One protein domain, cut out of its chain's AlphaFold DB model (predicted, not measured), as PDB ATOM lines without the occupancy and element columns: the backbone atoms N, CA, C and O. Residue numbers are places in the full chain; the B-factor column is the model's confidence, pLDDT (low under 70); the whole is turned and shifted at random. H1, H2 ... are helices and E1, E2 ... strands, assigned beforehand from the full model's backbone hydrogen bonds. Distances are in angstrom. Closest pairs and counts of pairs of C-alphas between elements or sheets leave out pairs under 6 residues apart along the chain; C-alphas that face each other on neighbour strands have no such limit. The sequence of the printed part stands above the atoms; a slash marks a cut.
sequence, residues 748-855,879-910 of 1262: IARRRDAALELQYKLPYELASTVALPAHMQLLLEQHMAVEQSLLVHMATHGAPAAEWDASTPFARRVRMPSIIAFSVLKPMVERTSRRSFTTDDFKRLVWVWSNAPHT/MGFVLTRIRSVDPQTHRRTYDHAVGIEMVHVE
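Overview. This is residues 748 to 855 and 879 to 910 of the 1262 residues of an uncharacterized protein of Malassezia vespertilionis (UniProt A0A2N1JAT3). What is the main picture? A narrow, strongly twisted ribbon of three antiparallel strands, with the long E3 in its middle, has three helices gathered on it: H2 touches H3 and H4, H3 follows E1 with no residue between them and turns off in another direction, and H4 grazes the ribbon with its residues 846 to 850. H1 lies off this body, near H4, and residues 761 to 771, in the link from H1 to H2, stick out. What is it built of? The printed part has 140 residues with four named helices and three named strands, H1 H2 E1 H3 H4 E2 E3 along the chain; the sheet's order is E1 E3 E2 and the class is mixed. It is only just compact, close to loose, with a radius of gyration of the C-alphas of 17.1 A and spans of 55 by 42 by 31 A.

Along the chain. Where are the strands? E1 is residues 813 to 821, 22.0 A long, from C-alpha 813 at (167.439, 190.825, 231.544). E2 is residues 881 to 889, 23.3 A, and bends by 59 degrees at residue 885; E3 is residues 896 to 907, 34.1 A, ending with C-alpha 907 at (171.319, 189.292, 229.670). Where are the helices? H2, residues 774 to 797, is 34.1 A long. H1 is residues 748 to 757, 14.9 A, from C-alpha 748 at (170.528, 184.768, 250.701); H3 is residues 822 to 833, 15.7 A, and H4 residues 839 to 850, 16.5 A.

Arrangement. How do the strands pair? E1 and E3 are antiparallel at 151 degrees, with N 816 and O 904 2.8 A apart, within hydrogen-bond range. E2 and E3 form an antiparallel hairpin at 155 degrees, with N 884 and O 901 3.0 A apart, within range. Which helices are on the sheet? H2 is on it, giving two layers, a helix layer and a sheet layer; the closest C-alphas of H2 and E1, Leu 790 and Ile 820, are 7.4 A apart. H3 is on it and stands up from it at 55 degrees, and H4 only grazes it with residues 846 to 850. How do the helices meet? H2, with residues 781 to 790 alone, touches H3 at a steep tilt of 65 degrees, opposite ways, the closest C-alphas being Ala 785 and Val 829, 5.3 A. H2 and H4 only just touch, with 3 pairs of C-alphas within 8 A, the closest His 783 and Leu 845, 6.9 A, about perpendicular at 88 degrees. H1 and H2 are apart. Are the helix backbones complete? Every O i to N i+4 pair is within hydrogen-bond range in H1, H2 and H4, and 5 of 8 are in H3.

Size, cuts and confidence. How far does it reach? The two C-alphas farthest apart, those of Pro 763 and His 894, are 55.3 A apart. Where are the cut and the long links? Residues 856 to 878 are not printed, and C-alphas 855 and 879 are 11.3 A apart across the cut. The links H1 to H2 and H2 to E1 are long. Where is confidence low? The mean pLDDT of the printed part is 71.4, and 52 residues are under 70, among them 748 to 763 and 797 to 814.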
ATOM      1  N   ILE A 748     169.478 183.902 251.255       46.12
ATOM      2  CA  ILE A 748     170.528 184.768 250.701       46.12
ATOM      3  C   ILE A 748     171.842 184.542 251.463       46.12
ATOM      4  O   ILE A 748     172.879 184.334 250.839       46.12
ATOM      5  N   ALA A 749     171.795 184.477 252.800       45.38
ATOM      6  CA  ALA A 749     172.953 184.147 253.633       45.38
ATOM      7  C   ALA A 749     173.582 182.796 253.239       45.38
ATOM      8  O   ALA A 749     174.745 182.748 252.853       45.38
ATOM      9  N   ARG A 750     172.791 181.716 253.190       47.75
ATOM     10  CA  ARG A 750     173.306 180.381 252.830       47.75
ATOM     11  C   ARG A 750     173.800 180.263 251.382       47.75
ATOM     12  O   ARG A 750     174.655 179.424 251.107       47.75
ATOM     13  N   ARG A 751     173.308 181.100 250.458       49.03
ATOM     14  CA  ARG A 751     173.868 181.220 249.097       49.03
ATOM     15  C   ARG A 751     175.251 181.887 249.107       49.03
ATOM     16  O   ARG A 751     176.108 181.460 248.341       49.03
ATOM     17  N   ARG A 752     175.501 182.865 249.992       47.56
ATOM     18  CA  ARG A 752     176.846 183.442 250.207       47.56
ATOM     19  C   ARG A 752     177.804 182.398 250.771       47.56
ATOM     20  O   ARG A 752     178.879 182.217 250.212       47.56
ATOM     21  N   ASP A 753     177.392 181.672 251.809       45.81
ATOM     22  CA  ASP A 753     178.234 180.665 252.470       45.81
ATOM     23  C   ASP A 753     178.671 179.554 251.492       45.81
ATOM     24  O   ASP A 753     179.857 179.251 251.377       45.81
ATOM     25  N   ALA A 754     177.741 179.016 250.692       48.12
ATOM     26  CA  ALA A 754     178.058 178.022 249.659       48.12
ATOM     27  C   ALA A 754     178.899 178.593 248.496       48.12
ATOM     28  O   ALA A 754     179.726 177.889 247.913       48.12
ATOM     29  N   ALA A 755     178.724 179.874 248.152       48.28
ATOM     30  CA  ALA A 755     179.574 180.540 247.169       48.28
ATOM     31  C   ALA A 755     181.002 180.775 247.697       48.28
ATOM     32  O   ALA A 755     181.938 180.749 246.900       48.28
ATOM     33  N   LEU A 756     181.189 180.962 249.009       50.44
ATOM     34  CA  LEU A 756     182.506 181.121 249.634       50.44
ATOM     35  C   LEU A 756     183.336 179.827 249.587       50.44
ATOM     36  O   LEU A 756     184.538 179.905 249.329       50.44
ATOM     37  N   GLU A 757     182.723 178.646 249.717       49.72
ATOM     38  CA  GLU A 757     183.430 177.370 249.491       49.72
ATOM     39  C   GLU A 757     183.919 177.240 248.036       49.72
ATOM     40  O   GLU A 757     185.070 176.884 247.790       49.72
ATOM     41  N   LEU A 758     183.104 177.645 247.056       51.78
ATOM     42  CA  LEU A 758     183.502 177.706 245.639       51.78
ATOM     43  C   LEU A 758     184.474 178.857 245.301       51.78
ATOM     44  O   LEU A 758     184.986 178.917 244.180       51.78
ATOM     45  N   GLN A 759     184.764 179.755 246.248       51.72
ATOM     46  CA  GLN A 759     185.802 180.786 246.130       51.72
ATOM     47  C   GLN A 759     187.164 180.352 246.697       51.72
ATOM     48  O   GLN A 759     188.121 181.135 246.624       51.72
ATOM     49  N   TYR A 760     187.302 179.124 247.220       53.53
ATOM     50  CA  TYR A 760     188.583 178.629 247.730       53.53
ATOM     51  C   TYR A 760     189.656 178.668 246.630       53.53
ATOM     52  O   TYR A 760     189.576 177.994 245.602       53.53
ATOM     53  N   LYS A 761     190.677 179.513 246.819       58.12
ATOM     54  CA  LYS A 761     191.695 179.782 245.795       58.12
ATOM     55  C   LYS A 761     192.652 178.602 245.670       58.12
ATOM     56  O   LYS A 761     193.692 178.583 246.325       58.12
ATOM     57  N   LEU A 762     192.327 177.675 244.768       64.88
ATOM     58  CA  LEU A 762     193.182 176.542 244.409       64.88
ATOM     59  C   LEU A 762     194.642 176.991 244.151       64.88
ATOM     60  O   LEU A 762     194.873 178.072 243.584       64.88
ATOM     61  N   PRO A 763     195.644 176.195 244.573       63.81
ATOM     62  CA  PRO A 763     197.058 176.550 244.421       63.81
ATOM     63  C   PRO A 763     197.555 176.422 242.968       63.81
ATOM     64  O   PRO A 763     198.572 177.018 242.612       63.81
ATOM     65  N   TYR A 764     196.815 175.695 242.132       70.25
ATOM     66  CA  TYR A 764     196.979 175.537 240.686       70.25
ATOM     67  C   TYR A 764     195.720 176.028 239.953       70.25
ATOM     68  O   TYR A 764     194.659 176.196 240.556       70.25
ATOM     69  N   GLU A 765     195.833 176.244 238.647       70.12
ATOM     70  CA  GLU A 765     194.678 176.395 237.752       70.12
ATOM     71  C   GLU A 765     194.308 175.020 237.169       70.12
ATOM     72  O   GLU A 765     195.118 174.099 237.221       70.12
ATOM     73  N   LEU A 766     193.091 174.846 236.650       73.81
ATOM     74  CA  LEU A 766     192.610 173.570 236.100       73.81
ATOM     75  C   LEU A 766     192.306 173.720 234.610       73.81
ATOM     76  O   LEU A 766     191.637 174.675 234.212       73.81
ATOM     77  N   ALA A 767     192.763 172.768 233.795       68.38
ATOM     78  CA  ALA A 767     192.347 172.670 232.401       68.38
ATOM     79  C   ALA A 767     190.913 172.117 232.282       68.38
ATOM     80  O   ALA A 767     190.454 171.335 233.113       68.38
ATOM     81  N   SER A 768     190.209 172.475 231.206       61.78
ATOM     82  CA  SER A 768     188.864 171.957 230.894       61.78
ATOM     83  C   SER A 768     188.848 170.497 230.415       61.78
ATOM     84  O   SER A 768     187.776 169.945 230.193       61.78
ATOM     85  N   THR A 769     190.021 169.880 230.248       61.72
ATOM     86  CA  THR A 769     190.225 168.490 229.803       61.72
ATOM     87  C   THR A 769     190.484 167.511 230.953       61.72
ATOM     88  O   THR A 769     190.724 166.333 230.710       61.72
ATOM     89  N   VAL A 770     190.487 167.993 232.198       76.06
ATOM     90  CA  VAL A 770     190.733 167.180 233.397       76.06
ATOM     91  C   VAL A 770     189.556 166.221 233.633       76.06
ATOM     92  O   VAL A 770     188.399 166.629 233.556       76.06
ATOM     93  N   ALA A 771     189.849 164.949 233.925       75.44
ATOM     94  CA  ALA A 771     188.838 163.904 234.111       75.44
ATOM     95  C   ALA A 771     187.880 164.190 235.287       75.44
ATOM     96  O   ALA A 771     188.287 164.724 236.321       75.44
ATOM     97  N   LEU A 772     186.615 163.788 235.146       82.62
ATOM     98  CA  LEU A 772     185.577 163.921 236.174       82.62
ATOM     99  C   LEU A 772     185.183 162.547 236.746       82.62
ATOM    100  O   LEU A 772     185.154 161.579 235.989       82.62
ATOM    101  N   PRO A 773     184.813 162.454 238.039       85.81
ATOM    102  CA  PRO A 773     184.213 161.248 238.611       85.81
ATOM    103  C   PRO A 773     182.957 160.834 237.836       85.81
ATOM    104  O   PRO A 773     182.156 161.692 237.452       85.81
ATOM    105  N   ALA A 774     182.732 159.528 237.660       81.31
ATOM    106  CA  ALA A 774     181.653 159.012 236.807       81.31
ATOM    107  C   ALA A 774     180.254 159.552 237.182       81.31
ATOM    108  O   ALA A 774     179.431 159.843 236.310       81.31
ATOM    109  N   HIS A 775     179.996 159.765 238.477       80.69
ATOM    110  CA  HIS A 775     178.733 160.323 238.966       80.69
ATOM    111  C   HIS A 775     178.564 161.827 238.653       80.69
ATOM    112  O   HIS A 775     177.437 162.299 238.510       80.69
ATOM    113  N   MET A 776     179.658 162.584 238.515       84.38
ATOM    114  CA  MET A 776     179.634 163.987 238.079       84.38
ATOM    115  C   MET A 776     179.550 164.097 236.551       84.38
ATOM    116  O   MET A 776     178.874 164.986 236.036       84.38
ATOM    117  N   GLN A 777     180.169 163.166 235.818       86.56
ATOM    118  CA  GLN A 777     180.017 163.061 234.364       86.56
ATOM    119  C   GLN A 777     178.562 162.755 233.968       86.56
ATOM    120  O   GLN A 777     178.016 163.433 233.099       86.56
ATOM    121  N   LEU A 778     177.896 161.822 234.659       86.75
ATOM    122  CA  LEU A 778     176.458 161.565 234.505       86.75
ATOM    123  C   LEU A 778     175.613 162.838 234.705       86.75
ATOM    124  O   LEU A 778     174.651 163.081 233.979       86.75
ATOM    125  N   LEU A 779     175.987 163.673 235.672       87.50
ATOM    126  CA  LEU A 779     175.283 164.912 235.992       87.50
ATOM    127  C   LEU A 779     175.479 165.980 234.891       87.50
ATOM    128  O   LEU A 779     174.549 166.718 234.565       87.50
ATOM    129  N   LEU A 780     176.649 166.006 234.239       88.62
ATOM    130  CA  LEU A 780     176.900 166.802 233.029       88.62
ATOM    131  C   LEU A 780     176.100 166.283 231.813       88.62
ATOM    132  O   LEU A 780     175.553 167.091 231.062       88.62
ATOM    133  N   GLU A 781     175.974 164.961 231.638       88.12
ATOM    134  CA  GLU A 781     175.099 164.343 230.621       88.12
ATOM    135  C   GLU A 781     173.624 164.736 230.847       88.12
ATOM    136  O   GLU A 781     172.942 165.174 229.917       88.12
ATOM    137  N   GLN A 782     173.140 164.669 232.095       89.19
ATOM    138  CA  GLN A 782     171.789 165.099 232.476       89.19
ATOM    139  C   GLN A 782     171.561 166.606 232.247       89.19
ATOM    140  O   GLN A 782     170.483 166.991 231.797       89.19
ATOM    141  N   HIS A 783     172.559 167.468 232.488       89.06
ATOM    142  CA  HIS A 783     172.455 168.898 232.171       89.06
ATOM    143  C   HIS A 783     172.230 169.137 230.669       89.06
ATOM    144  O   HIS A 783     171.313 169.876 230.305       89.06
ATOM    145  N   MET A 784     173.014 168.482 229.806       88.44
ATOM    146  CA  MET A 784     172.859 168.587 228.349       88.44
ATOM    147  C   MET A 784     171.489 168.070 227.882       88.44
ATOM    148  O   MET A 784     170.837 168.704 227.052       88.44
ATOM    149  N   ALA A 785     171.023 166.957 228.456       87.75
ATOM    150  CA  ALA A 785     169.705 166.385 228.190       87.75
ATOM    151  C   ALA A 785     168.552 167.339 228.576       87.75
ATOM    152  O   ALA A 785     167.552 167.425 227.859       87.75
ATOM    153  N   VAL A 786     168.699 168.108 229.664       88.81
ATOM    154  CA  VAL A 786     167.754 169.173 230.052       88.81
ATOM    155  C   VAL A 786     167.742 170.315 229.033       88.81
ATOM    156  O   VAL A 786     166.660 170.734 228.622       88.81
ATOM    157  N   GLU A 787     168.900 170.808 228.582       85.75
ATOM    158  CA  GLU A 787     168.951 171.895 227.589       85.75
ATOM    159  C   GLU A 787     168.337 171.488 226.244       85.75
ATOM    160  O   GLU A 787     167.539 172.232 225.672       85.75
ATOM    161  N   GLN A 788     168.644 170.279 225.770       85.31
ATOM    162  CA  GLN A 788     168.047 169.719 224.556       85.31
ATOM    163  C   GLN A 788     166.531 169.531 224.708       85.31
ATOM    164  O   GLN A 788     165.773 169.889 223.805       85.31
ATOM    165  N   SER A 789     166.066 169.045 225.865       85.31
ATOM    166  CA  SER A 789     164.632 168.903 226.155       85.31
ATOM    167  C   SER A 789     163.901 170.251 226.173       85.31
ATOM    168  O   SER A 789     162.795 170.346 225.642       85.31
ATOM    169  N   LEU A 790     164.517 171.306 226.722       85.12
ATOM    170  CA  LEU A 790     163.970 172.670 226.709       85.12
ATOM    171  C   LEU A 790     163.832 173.217 225.279       85.12
ATOM    172  O   LEU A 790     162.772 173.738 224.932       85.12
ATOM    173  N   LEU A 791     164.863 173.061 224.440       83.06
ATOM    174  CA  LEU A 791     164.821 173.467 223.028       83.06
ATOM    175  C   LEU A 791     163.707 172.739 222.264       83.06
ATOM    176  O   LEU A 791     162.901 173.382 221.593       83.06
ATOM    177  N   VAL A 792     163.613 171.413 222.413       83.38
ATOM    178  CA  VAL A 792     162.567 170.600 221.769       83.38
ATOM    179  C   VAL A 792     161.172 170.984 222.269       83.38
ATOM    180  O   VAL A 792     160.240 171.043 221.467       83.38
ATOM    181  N   HIS A 793     160.999 171.293 223.559       81.50
ATOM    182  CA  HIS A 793     159.707 171.735 224.088       81.50
ATOM    183  C   HIS A 793     159.281 173.080 223.483       81.50
ATOM    184  O   HIS A 793     158.189 173.174 222.925       81.50
ATOM    185  N   MET A 794     160.163 174.086 223.487       80.56
ATOM    186  CA  MET A 794     159.879 175.402 222.897       80.56
ATOM    187  C   MET A 794     159.629 175.334 221.381       80.56
ATOM    188  O   MET A 794     158.794 176.076 220.868       80.56
ATOM    189  N   ALA A 795     160.301 174.428 220.665       75.31
ATOM    190  CA  ALA A 795     160.090 174.213 219.231       75.31
ATOM    191  C   ALA A 795     158.766 173.495 218.895       75.31
ATOM    192  O   ALA A 795     158.261 173.652 217.787       75.31
ATOM    193  N   THR A 796     158.201 172.714 219.824       75.25
ATOM    194  CA  THR A 796     156.981 171.910 219.591       75.25
ATOM    195  C   THR A 796     155.714 172.512 220.198       75.25
ATOM    196  O   THR A 796     154.636 172.329 219.644       75.25
ATOM    197  N   HIS A 797     155.829 173.230 221.317       69.25
ATOM    198  CA  HIS A 797     154.704 173.828 222.051       69.25
ATOM    199  C   HIS A 797     154.670 175.366 221.941       69.25
ATOM    200  O   HIS A 797     153.720 175.998 222.399       69.25
ATOM    201  N   GLY A 798     155.691 175.966 221.317       67.88
ATOM    202  CA  GLY A 798     155.935 177.406 221.323       67.88
ATOM    203  C   GLY A 798     156.702 177.861 222.571       67.88
ATOM    204  O   GLY A 798     156.669 177.219 223.621       67.88
ATOM    205  N   ALA A 799     157.408 178.986 222.465       64.50
ATOM    206  CA  ALA A 799     158.040 179.621 223.618       64.50
ATOM    207  C   ALA A 799     157.045 180.556 224.336       64.50
ATOM    208  O   ALA A 799     156.304 181.279 223.663       64.50
ATOM    209  N   PRO A 800     157.027 180.593 225.683       66.94
ATOM    210  CA  PRO A 800     156.214 181.552 226.422       66.94
ATOM    211  C   PRO A 800     156.708 182.987 226.195       66.94
ATOM    212  O   PRO A 800     157.873 183.225 225.865       66.94
ATOM    213  N   ALA A 801     155.818 183.958 226.408       62.50
ATOM    214  CA  ALA A 801     156.130 185.370 226.223       62.50
ATOM    215  C   ALA A 801     157.323 185.813 227.091       62.50
ATOM    216  O   ALA A 801     157.369 185.567 228.297       62.50
ATOM    217  N   ALA A 802     158.275 186.498 226.460       64.44
ATOM    218  CA  ALA A 802     159.444 187.065 227.114       64.44
ATOM    219  C   ALA A 802     159.050 188.284 227.972       64.44
ATOM    220  O   ALA A 802     158.695 189.336 227.436       64.44
ATOM    221  N   GLU A 803     159.134 188.165 229.298       60.91
ATOM    222  CA  GLU A 803     158.963 189.291 230.219       60.91
ATOM    223  C   GLU A 803     160.323 189.967 230.479       60.91
ATOM    224  O   GLU A 803     161.322 189.317 230.798       60.91
ATOM    225  N   TRP A 804     160.376 191.293 230.350       57.94
ATOM    226  CA  TRP A 804     161.566 192.083 230.684       57.94
ATOM    227  C   TRP A 804     161.598 192.365 232.187       57.94
ATOM    228  O   TRP A 804     160.652 192.940 232.730       57.94
ATOM    229  N   ASP A 805     162.687 191.998 232.868       48.88
ATOM    230  CA  ASP A 805     162.829 192.274 234.300       48.88
ATOM    231  C   ASP A 805     163.263 193.725 234.549       48.88
ATOM    232  O   ASP A 805     164.442 194.073 234.477       48.88
ATOM    233  N   ALA A 806     162.291 194.570 234.888       48.25
ATOM    234  CA  ALA A 806     162.516 195.970 235.231       48.25
ATOM    235  C   ALA A 806     163.167 196.191 236.618       48.25
ATOM    236  O   ALA A 806     163.421 197.339 236.980       48.25
ATOM    237  N   SER A 807     163.423 195.141 237.414       41.03
ATOM    238  CA  SER A 807     163.878 195.292 238.807       41.03
ATOM    239  C   SER A 807     165.374 195.592 238.992       41.03
ATOM    240  O   SER A 807     165.758 196.023 240.077       41.03
ATOM    241  N   THR A 808     166.224 195.440 237.962       40.56
ATOM    242  CA  THR A 808     167.655 195.812 238.046       40.56
ATOM    243  C   THR A 808     168.093 196.715 236.882       40.56
ATOM    244  O   THR A 808     168.088 196.251 235.742       40.56
ATOM    245  N   PRO A 809     168.527 197.971 237.121       38.66
ATOM    246  CA  PRO A 809     168.682 198.976 236.059       38.66
ATOM    247  C   PRO A 809     169.926 198.820 235.166       38.66
ATOM    248  O   PRO A 809     169.993 199.458 234.118       38.66
ATOM    249  N   PHE A 810     170.904 197.988 235.546       40.38
ATOM    250  CA  PHE A 810     172.200 197.875 234.848       40.38
ATOM    251  C   PHE A 810     172.377 196.615 233.986       40.38
ATOM    252  O   PHE A 810     173.396 196.473 233.316       40.38
ATOM    253  N   ALA A 811     171.396 195.710 233.958       44.41
ATOM    254  CA  ALA A 811     171.415 194.535 233.091       44.41
ATOM    255  C   ALA A 811     170.035 194.344 232.456       44.41
ATOM    256  O   ALA A 811     169.071 194.039 233.155       44.41
ATOM    257  N   ARG A 812     169.944 194.503 231.126       55.28
ATOM    258  CA  ARG A 812     168.724 194.229 230.350       55.28
ATOM    259  C   ARG A 812     168.450 192.725 230.336       55.28
ATOM    260  O   ARG A 812     168.882 192.016 229.430       55.28
ATOM    261  N   ARG A 813     167.773 192.238 231.376       62.91
ATOM    262  CA  ARG A 813     167.439 190.825 231.544       62.91
ATOM    263  C   ARG A 813     166.097 190.496 230.912       62.91
ATOM    264  O   ARG A 813     165.071 191.082 231.257       62.91
ATOM    265  N   VAL A 814     166.123 189.514 230.023       69.38
ATOM    266  CA  VAL A 814     164.934 188.854 229.490       69.38
ATOM    267  C   VAL A 814     164.694 187.603 230.328       69.38
ATOM    268  O   VAL A 814     165.590 186.764 230.437       69.38
ATOM    269  N   ARG A 815     163.500 187.469 230.916       72.31
ATOM    270  CA  ARG A 815     163.049 186.243 231.582       72.31
ATOM    271  C   ARG A 815     161.922 185.588 230.790       72.31
ATOM    272  O   ARG A 815     160.954 186.229 230.397       72.31
ATOM    273  N   MET A 816     162.023 184.277 230.630       77.56
ATOM    274  CA  MET A 816     160.944 183.392 230.195       77.56
ATOM    275  C   MET A 816     160.589 182.496 231.389       77.56
ATOM    276  O   MET A 816     161.154 181.408 231.528       77.56
ATOM    277  N   PRO A 817     159.749 182.969 232.330       73.81
ATOM    278  CA  PRO A 817     159.403 182.204 233.521       73.81
ATOM    279  C   PRO A 817     158.486 181.025 233.168       73.81
ATOM    280  O   PRO A 817     157.510 181.187 232.441       73.81
ATOM    281  N   SER A 818     158.725 179.864 233.783       75.06
ATOM    282  CA  SER A 818     157.838 178.687 233.701       75.06
ATOM    283  C   SER A 818     157.662 178.088 232.289       75.06
ATOM    284  O   SER A 818     156.538 177.851 231.859       75.06
ATOM    285  N   ILE A 819     158.760 177.820 231.571       81.50
ATOM    286  CA  ILE A 819     158.736 177.208 230.226       81.50
ATOM    287  C   ILE A 819     158.204 175.773 230.269       81.50
ATOM    288  O   ILE A 819     157.389 175.403 229.432       81.50
ATOM    289  N   ILE A 820     158.665 174.960 231.225       84.12
ATOM    290  CA  ILE A 820     158.273 173.549 231.342       84.12
ATOM    291  C   ILE A 820     158.163 173.127 232.811       84.12
ATOM    292  O   ILE A 820     158.988 173.512 233.641       84.12
ATOM    293  N   ALA A 821     157.144 172.333 233.132       86.69
ATOM    294  CA  ALA A 821     156.949 171.725 234.449       86.69
ATOM    295  C   ALA A 821     157.899 170.530 234.654       86.69
ATOM    296  O   ALA A 821     158.162 169.796 233.701       86.69
ATOM    297  N   PHE A 822     158.390 170.282 235.871       86.50
ATOM    298  CA  PHE A 822     159.303 169.168 236.160       86.50
ATOM    299  C   PHE A 822     158.666 167.807 235.833       86.50
ATOM    300  O   PHE A 822     159.327 166.950 235.243       86.50
ATOM    301  N   SER A 823     157.366 167.647 236.102       84.12
ATOM    302  CA  SER A 823     156.572 166.477 235.693       84.12
ATOM    303  C   SER A 823     156.586 166.193 234.182       84.12
ATOM    304  O   SER A 823     156.532 165.032 233.782       84.12
ATOM    305  N   VAL A 824     156.702 167.227 233.339       84.94
ATOM    306  CA  VAL A 824     156.755 167.115 231.867       84.94
ATOM    307  C   VAL A 824     158.201 167.019 231.365       84.94
ATOM    308  O   VAL A 824     158.490 166.258 230.443       84.94
ATOM    309  N   LEU A 825     159.130 167.735 232.007       87.69
ATOM    310  CA  LEU A 825     160.560 167.710 231.696       87.69
ATOM    311  C   LEU A 825     161.180 166.336 231.964       87.69
ATOM    312  O   LEU A 825     161.943 165.847 231.133       87.69
ATOM    313  N   LYS A 826     160.841 165.694 233.090       86.88
ATOM    314  CA  LYS A 826     161.409 164.399 233.485       86.88
ATOM    315  C   LYS A 826     161.343 163.341 232.363       86.88
ATOM    316  O   LYS A 826     162.408 162.900 231.932       86.88
ATOM    317  N   PRO A 827     160.166 162.976 231.815       86.19
ATOM    318  CA  PRO A 827     160.085 161.981 230.748       86.19
ATOM    319  C   PRO A 827     160.665 162.456 229.406       86.19
ATOM    320  O   PRO A 827     160.771 161.647 228.488       86.19
ATOM    321  N   MET A 828     161.019 163.736 229.226       84.50
ATOM    322  CA  MET A 828     161.835 164.180 228.083       84.50
ATOM    323  C   MET A 828     163.318 163.878 228.330       84.50
ATOM    324  O   MET A 828     163.944 163.212 227.505       84.50
ATOM    325  N   VAL A 829     163.831 164.259 229.506       87.44
ATOM    326  CA  VAL A 829     165.224 164.031 229.917       87.44
ATOM    327  C   VAL A 829     165.563 162.541 229.913       87.44
ATOM    328  O   VAL A 829     166.565 162.167 229.310       87.44
ATOM    329  N   GLU A 830     164.702 161.689 230.480       89.25
ATOM    330  CA  GLU A 830     164.904 160.229 230.530       89.25
ATOM    331  C   GLU A 830     164.946 159.584 229.130       89.25
ATOM    332  O   GLU A 830     165.701 158.639 228.902       89.25
ATOM    333  N   ARG A 831     164.210 160.133 228.149       85.19
ATOM    334  CA  ARG A 831     164.283 159.694 226.741       85.19
ATOM    335  C   ARG A 831     165.563 160.153 226.043       85.19
ATOM    336  O   ARG A 831     166.128 159.384 225.271       85.19
ATOM    337  N   THR A 832     166.025 161.379 226.300       81.81
ATOM    338  CA  THR A 832     167.257 161.911 225.687       81.81
ATOM    339  C   THR A 832     168.537 161.330 226.292       81.81
ATOM    340  O   THR A 832     169.475 161.052 225.553       81.81
ATOM    341  N   SER A 833     168.579 161.088 227.607       80.25
ATOM    342  CA  SER A 833     169.746 160.521 228.299       80.25
ATOM    343  C   SER A 833     169.772 158.988 228.309       80.25
ATOM    344  O   SER A 833     170.820 158.403 228.576       80.25
ATOM    345  N   ARG A 834     168.627 158.331 228.052       81.62
ATOM    346  CA  ARG A 834     168.399 156.880 228.223       81.62
ATOM    347  C   ARG A 834     168.715 156.353 229.634       81.62
ATOM    348  O   ARG A 834     169.001 155.171 229.807       81.62
ATOM    349  N   ARG A 835     168.658 157.221 230.647       80.56
ATOM    350  CA  ARG A 835     168.881 156.899 232.065       80.56
ATOM    351  C   ARG A 835     167.763 157.509 232.912       80.56
ATOM    352  O   ARG A 835     167.099 158.446 232.474       80.56
ATOM    353  N   SER A 836     167.568 157.004 234.128       82.94
ATOM    354  CA  SER A 836     166.619 157.582 235.084       82.94
ATOM    355  C   SER A 836     167.004 159.012 235.482       82.94
ATOM    356  O   SER A 836     168.185 159.367 235.546       82.94
ATOM    357  N   PHE A 837     165.995 159.839 235.762       87.31
ATOM    358  CA  PHE A 837     166.170 161.217 236.212       87.31
ATOM    359  C   PHE A 837     165.348 161.455 237.480       87.31
ATOM    360  O   PHE A 837     164.118 161.572 237.450       87.31
ATOM    361  N   THR A 838     166.023 161.462 238.628       86.12
ATOM    362  CA  THR A 838     165.367 161.584 239.930       86.12
ATOM    363  C   THR A 838     165.173 163.044 240.337       86.12
ATOM    364  O   THR A 838     165.856 163.962 239.880       86.12
ATOM    365  N   THR A 839     164.250 163.272 241.271       82.38
ATOM    366  CA  THR A 839     164.049 164.590 241.888       82.38
ATOM    367  C   THR A 839     165.282 165.055 242.673       82.38
ATOM    368  O   THR A 839     165.427 166.252 242.913       82.38
ATOM    369  N   ASP A 840     166.181 164.149 243.073       80.50
ATOM    370  CA  ASP A 840     167.434 164.497 243.749       80.50
ATOM    371  C   ASP A 840     168.543 164.872 242.758       80.50
ATOM    372  O   ASP A 840     169.242 165.854 243.001       80.50
ATOM    373  N   ASP A 841     168.631 164.220 241.595       84.31
ATOM    374  CA  ASP A 841     169.507 164.658 240.492       84.31
ATOM    375  C   ASP A 841     169.166 166.092 240.061       84.31
ATOM    376  O   ASP A 841     170.038 166.954 239.935       84.31
ATOM    377  N   PHE A 842     167.867 166.388 239.941       85.94
ATOM    378  CA  PHE A 842     167.373 167.735 239.655       85.94
ATOM    379  C   PHE A 842     167.771 168.755 240.736       85.94
ATOM    380  O   PHE A 842     168.223 169.850 240.404       85.94
ATOM    381  N   LYS A 843     167.705 168.402 242.031       80.75
ATOM    382  CA  LYS A 843     168.200 169.273 243.120       80.75
ATOM    383  C   LYS A 843     169.705 169.540 243.025       80.75
ATOM    384  O   LYS A 843     170.133 170.624 243.421       80.75
ATOM    385  N   ARG A 844     170.505 168.594 242.521       83.62
ATOM    386  CA  ARG A 844     171.959 168.768 242.334       83.62
ATOM    387  C   ARG A 844     172.270 169.654 241.131       83.62
ATOM    388  O   ARG A 844     173.067 170.581 241.259       83.62
ATOM    389  N   LEU A 845     171.586 169.449 240.001       85.69
ATOM    390  CA  LEU A 845     171.647 170.351 238.842       85.69
ATOM    391  C   LEU A 845     171.350 171.799 239.254       85.69
ATOM    392  O   LEU A 845     172.149 172.695 238.993       85.69
ATOM    393  N   VAL A 846     170.249 172.010 239.980       83.81
ATOM    394  CA  VAL A 846     169.819 173.325 240.482       83.81
ATOM    395  C   VAL A 846     170.852 173.953 241.427       83.81
ATOM    396  O   VAL A 846     171.054 175.169 241.381       83.81
ATOM    397  N   TRP A 847     171.549 173.154 242.242       81.31
ATOM    398  CA  TRP A 847     172.641 173.632 243.097       81.31
ATOM    399  C   TRP A 847     173.822 174.155 242.259       81.31
ATOM    400  O   TRP A 847     174.257 175.290 242.451       81.31
ATOM    401  N   VAL A 848     174.277 173.392 241.254       81.38
ATOM    402  CA  VAL A 848     175.372 173.812 240.350       81.38
ATOM    403  C   VAL A 848     174.970 175.017 239.488       81.38
ATOM    404  O   VAL A 848     175.785 175.917 239.271       81.38
ATOM    405  N   TRP A 849     173.713 175.082 239.032       82.56
ATOM    406  CA  TRP A 849     173.173 176.225 238.287       82.56
ATOM    407  C   TRP A 849     173.196 177.520 239.105       82.56
ATOM    408  O   TRP A 849     173.506 178.570 238.539       82.56
ATOM    409  N   SER A 850     172.890 177.444 240.406       73.19
ATOM    410  CA  SER A 850     172.722 178.603 241.299       73.19
ATOM    411  C   SER A 850     174.035 179.187 241.834       73.19
ATOM    412  O   SER A 850     174.076 180.368 242.174       73.19
ATOM    413  N   ASN A 851     175.096 178.377 241.918       65.81
ATOM    414  CA  ASN A 851     176.348 178.756 242.573       65.81
ATOM    415  C   ASN A 851     177.461 179.040 241.544       65.81
ATOM    416  O   ASN A 851     178.158 178.123 241.104       65.81
ATOM    417  N   ALA A 852     177.650 180.309 241.160       53.97
ATOM    418  CA  ALA A 852     178.767 180.742 240.309       53.97
ATOM    419  C   ALA A 852     179.859 181.498 241.088       53.97
ATOM    420  O   ALA A 852     179.555 182.516 241.712       53.97
ATOM    421  N   PRO A 853     181.144 181.119 240.960       43.94
ATOM    422  CA  PRO A 853     182.248 182.009 241.307       43.94
ATOM    423  C   PRO A 853     182.411 183.096 240.223       43.94
ATOM    424  O   PRO A 853     182.394 182.796 239.029       43.94
ATOM    425  N   HIS A 854     182.564 184.359 240.638       36.88
ATOM    426  CA  HIS A 854     182.438 185.546 239.774       36.88
ATOM    427  C   HIS A 854     183.346 185.551 238.523       36.88
ATOM    428  O   HIS A 854     184.570 185.663 238.612       36.88
ATOM    429  N   THR A 855     182.738 185.550 237.335       34.44
ATOM    430  CA  THR A 855     183.411 185.517 236.024       34.44
ATOM    431  C   THR A 855     183.908 186.893 235.546       34.44
ATOM    432  O   THR A 855     183.531 187.388 234.484       34.44
ATOM    433  N   MET A 879     173.470 180.267 235.987       67.25
ATOM    434  CA  MET A 879     173.726 179.929 234.561       67.25
ATOM    435  C   MET A 879     172.530 180.214 233.625       67.25
ATOM    436  O   MET A 879     172.340 179.541 232.617       67.25
ATOM    437  N   GLY A 880     171.705 181.208 233.961       70.75
ATOM    438  CA  GLY A 880     170.523 181.585 233.185       70.75
ATOM    439  C   GLY A 880     169.312 180.658 233.333       70.75
ATOM    440  O   GLY A 880     168.423 180.684 232.485       70.75
ATOM    441  N   PHE A 881     169.252 179.857 234.401       79.62
ATOM    442  CA  PHE A 881     168.090 179.034 234.757       79.62
ATOM    443  C   PHE A 881     167.380 179.605 235.989       79.62
ATOM    444  O   PHE A 881     168.026 179.955 236.977       79.62
ATOM    445  N   VAL A 882     166.049 179.664 235.942       79.56
ATOM    446  CA  VAL A 882     165.181 180.159 237.021       79.56
ATOM    447  C   VAL A 882     164.156 179.087 237.369       79.56
ATOM    448  O   VAL A 882     163.599 178.452 236.476       79.56
ATOM    449  N   LEU A 883     163.868 178.902 238.660       80.94
ATOM    450  CA  LEU A 883     162.782 178.035 239.116       80.94
ATOM    451  C   LEU A 883     161.584 178.851 239.592       80.94
ATOM    452  O   LEU A 883     161.713 179.729 240.446       80.94
ATOM    453  N   THR A 884     160.403 178.500 239.096       80.00
ATOM    454  CA  THR A 884     159.113 179.017 239.559       80.00
ATOM    455  C   THR A 884     158.266 177.886 240.139       80.00
ATOM    456  O   THR A 884     158.465 176.708 239.840       80.00
ATOM    457  N   ARG A 885     157.302 178.225 241.000       78.25
ATOM    458  CA  ARG A 885     156.266 177.289 241.456       78.25
ATOM    459  C   ARG A 885     154.992 177.547 240.669       78.25
ATOM    460  O   ARG A 885     154.471 178.661 240.701       78.25
ATOM    461  N   ILE A 886     154.468 176.512 240.025       78.38
ATOM    462  CA  ILE A 886     153.221 176.565 239.258       78.38
ATOM    463  C   ILE A 886     152.140 175.691 239.901       78.38
ATOM    464  O   ILE A 886     152.405 174.904 240.813       78.38
ATOM    465  N   ARG A 887     150.903 175.832 239.418       75.56
ATOM    466  CA  ARG A 887     149.840 174.839 239.607       75.56
ATOM    467  C   ARG A 887     149.716 174.031 238.323       75.56
ATOM    468  O   ARG A 887     149.402 174.605 237.286       75.56
ATOM    469  N   SER A 888     149.943 172.730 238.412       71.38
ATOM    470  CA  SER A 888     149.737 171.768 237.330       71.38
ATOM    471  C   SER A 888     148.453 170.973 237.569       71.38
ATOM    472  O   SER A 888     147.900 170.955 238.672       71.38
ATOM    473  N   VAL A 889     147.981 170.287 236.534       71.69
ATOM    474  CA  VAL A 889     147.067 169.153 236.694       71.69
ATOM    475  C   VAL A 889     147.913 167.902 236.518       71.69
ATOM    476  O   VAL A 889     148.600 167.776 235.510       71.69
ATOM    477  N   ASP A 890     147.902 167.014 237.507       64.81
ATOM    478  CA  ASP A 890     148.558 165.712 237.392       64.81
ATOM    479  C   ASP A 890     147.855 164.883 236.294       64.81
ATOM    480  O   ASP A 890     146.649 164.645 236.415       64.81
ATOM    481  N   PRO A 891     148.562 164.449 235.230       55.94
ATOM    482  CA  PRO A 891     147.957 163.723 234.117       55.94
ATOM    483  C   PRO A 891     147.466 162.315 234.483       55.94
ATOM    484  O   PRO A 891     146.699 161.750 233.712       55.94
ATOM    485  N   GLN A 892     147.872 161.739 235.623       59.19
ATOM    486  CA  GLN A 892     147.395 160.419 236.059       59.19
ATOM    487  C   GLN A 892     146.187 160.488 237.002       59.19
ATOM    488  O   GLN A 892     145.337 159.602 236.958       59.19
ATOM    489  N   THR A 893     146.070 161.525 237.842       71.56
ATOM    490  CA  THR A 893     144.943 161.652 238.796       71.56
ATOM    491  C   THR A 893     143.942 162.761 238.466       71.56
ATOM    492  O   THR A 893     142.940 162.902 239.169       71.56
ATOM    493  N   HIS A 894     144.207 163.586 237.446       66.12
ATOM    494  CA  HIS A 894     143.469 164.813 237.104       66.12
ATOM    495  C   HIS A 894     143.314 165.830 238.259       66.12
ATOM    496  O   HIS A 894     142.557 166.803 238.155       66.12
ATOM    497  N   ARG A 895     144.050 165.666 239.366       67.56
ATOM    498  CA  ARG A 895     144.008 166.584 240.512       67.56
ATOM    499  C   ARG A 895     144.931 167.780 240.289       67.56
ATOM    500  O   ARG A 895     145.997 167.676 239.688       67.56
ATOM    501  N   ARG A 896     144.518 168.941 240.807       71.12
ATOM    502  CA  ARG A 896     145.319 170.174 240.792       71.12
ATOM    503  C   ARG A 896     146.419 170.088 241.848       71.12
ATOM    504  O   ARG A 896     146.144 170.219 243.040       71.12
ATOM    505  N   THR A 897     147.647 169.878 241.399       73.25
ATOM    506  CA  THR A 897     148.861 169.799 242.219       73.25
ATOM    507  C   THR A 897     149.677 171.094 242.102       73.25
ATOM    508  O   THR A 897     149.357 171.988 241.313       73.25
ATOM    509  N   TYR A 898     150.716 171.237 242.925       78.69
ATOM    510  CA  TYR A 898     151.771 172.223 242.685       78.69
ATOM    511  C   TYR A 898     153.005 171.493 242.160       78.69
ATOM    512  O   TYR A 898     153.333 170.427 242.677       78.69
ATOM    513  N   ASP A 899     153.688 172.094 241.193       79.81
ATOM    514  CA  ASP A 899     154.911 171.559 240.588       79.81
ATOM    515  C   ASP A 899     155.954 172.679 240.434       79.81
ATOM    516  O   ASP A 899     155.633 173.876 240.494       79.81
ATOM    517  N   HIS A 900     157.212 172.291 240.262       83.56
ATOM    518  CA  HIS A 900     158.319 173.190 239.953       83.56
ATOM    519  C   HIS A 900     158.423 173.351 238.439       83.56
ATOM    520  O   HIS A 900     158.433 172.361 237.717       83.56
ATOM    521  N   ALA A 901     158.524 174.582 237.947       82.38
ATOM    522  CA  ALA A 901     158.756 174.851 236.534       82.38
ATOM    523  C   ALA A 901     160.128 175.488 236.310       82.38
ATOM    524  O   ALA A 901     160.575 176.331 237.092       82.38
ATOM    525  N   VAL A 902     160.786 175.080 235.227       84.19
ATOM    526  CA  VAL A 902     162.059 175.638 234.768       84.19
ATOM    527  C   VAL A 902     161.766 176.766 233.784       84.19
ATOM    528  O   VAL A 902     160.982 176.599 232.850       84.19
ATOM    529  N   GLY A 903     162.387 177.920 233.999       82.88
ATOM    530  CA  GLY A 903     162.412 179.062 233.091       82.88
ATOM    531  C   GLY A 903     163.842 179.488 232.761       82.88
ATOM    532  O   GLY A 903     164.797 179.044 233.403       82.88
ATOM    533  N   ILE A 904     163.980 180.365 231.769       81.25
ATOM    534  CA  ILE A 904     165.267 180.903 231.306       81.25
ATOM    535  C   ILE A 904     165.381 182.384 231.684       81.25
ATOM    536  O   ILE A 904     164.404 183.131 231.628       81.25
ATOM    537  N   GLU A 905     166.588 182.815 232.040       77.31
ATOM    538  CA  GLU A 905     166.978 184.210 232.235       77.31
ATOM    539  C   GLU A 905     168.268 184.493 231.462       77.31
ATOM    540  O   GLU A 905     169.247 183.760 231.584       77.31
ATOM    541  N   MET A 906     168.291 185.562 230.669       72.00
ATOM    542  CA  MET A 906     169.461 185.934 229.870       72.00
ATOM    543  C   MET A 906     169.675 187.448 229.848       72.00
ATOM    544  O   MET A 906     168.719 188.223 229.873       72.00
ATOM    545  N   VAL A 907     170.938 187.877 229.792       63.28
ATOM    546  CA  VAL A 907     171.319 189.292 229.670       63.28
ATOM    547  C   VAL A 907     171.461 189.637 228.190       63.28
ATOM    548  O   VAL A 907     172.264 189.026 227.490       63.28
ATOM    549  N   HIS A 908     170.700 190.619 227.708       51.12
ATOM    550  CA  HIS A 908     170.784 191.082 226.325       51.12
ATOM    551  C   HIS A 908     171.939 192.079 226.159       51.12
ATOM    552  O   HIS A 908     171.891 193.185 226.703       51.12
ATOM    553  N   VAL A 909     172.961 191.704 225.388       42.78
ATOM    554  CA  VAL A 909     174.147 192.532 225.110       42.78
ATOM    555  C   VAL A 909     174.088 193.045 223.671       42.78
ATOM    556  O   VAL A 909     174.784 192.533 222.812       42.78
ATOM    557  N   GLU A 910     173.207 194.021 223.423       35.44
ATOM    558  CA  GLU A 910     173.266 195.003 222.317       35.44
ATOM    559  C   GLU A 910     172.037 195.934 222.359       35.44
ATOM    560  O   GLU A 910     171.104 195.719 223.144       35.44
TER     561      GLU A 910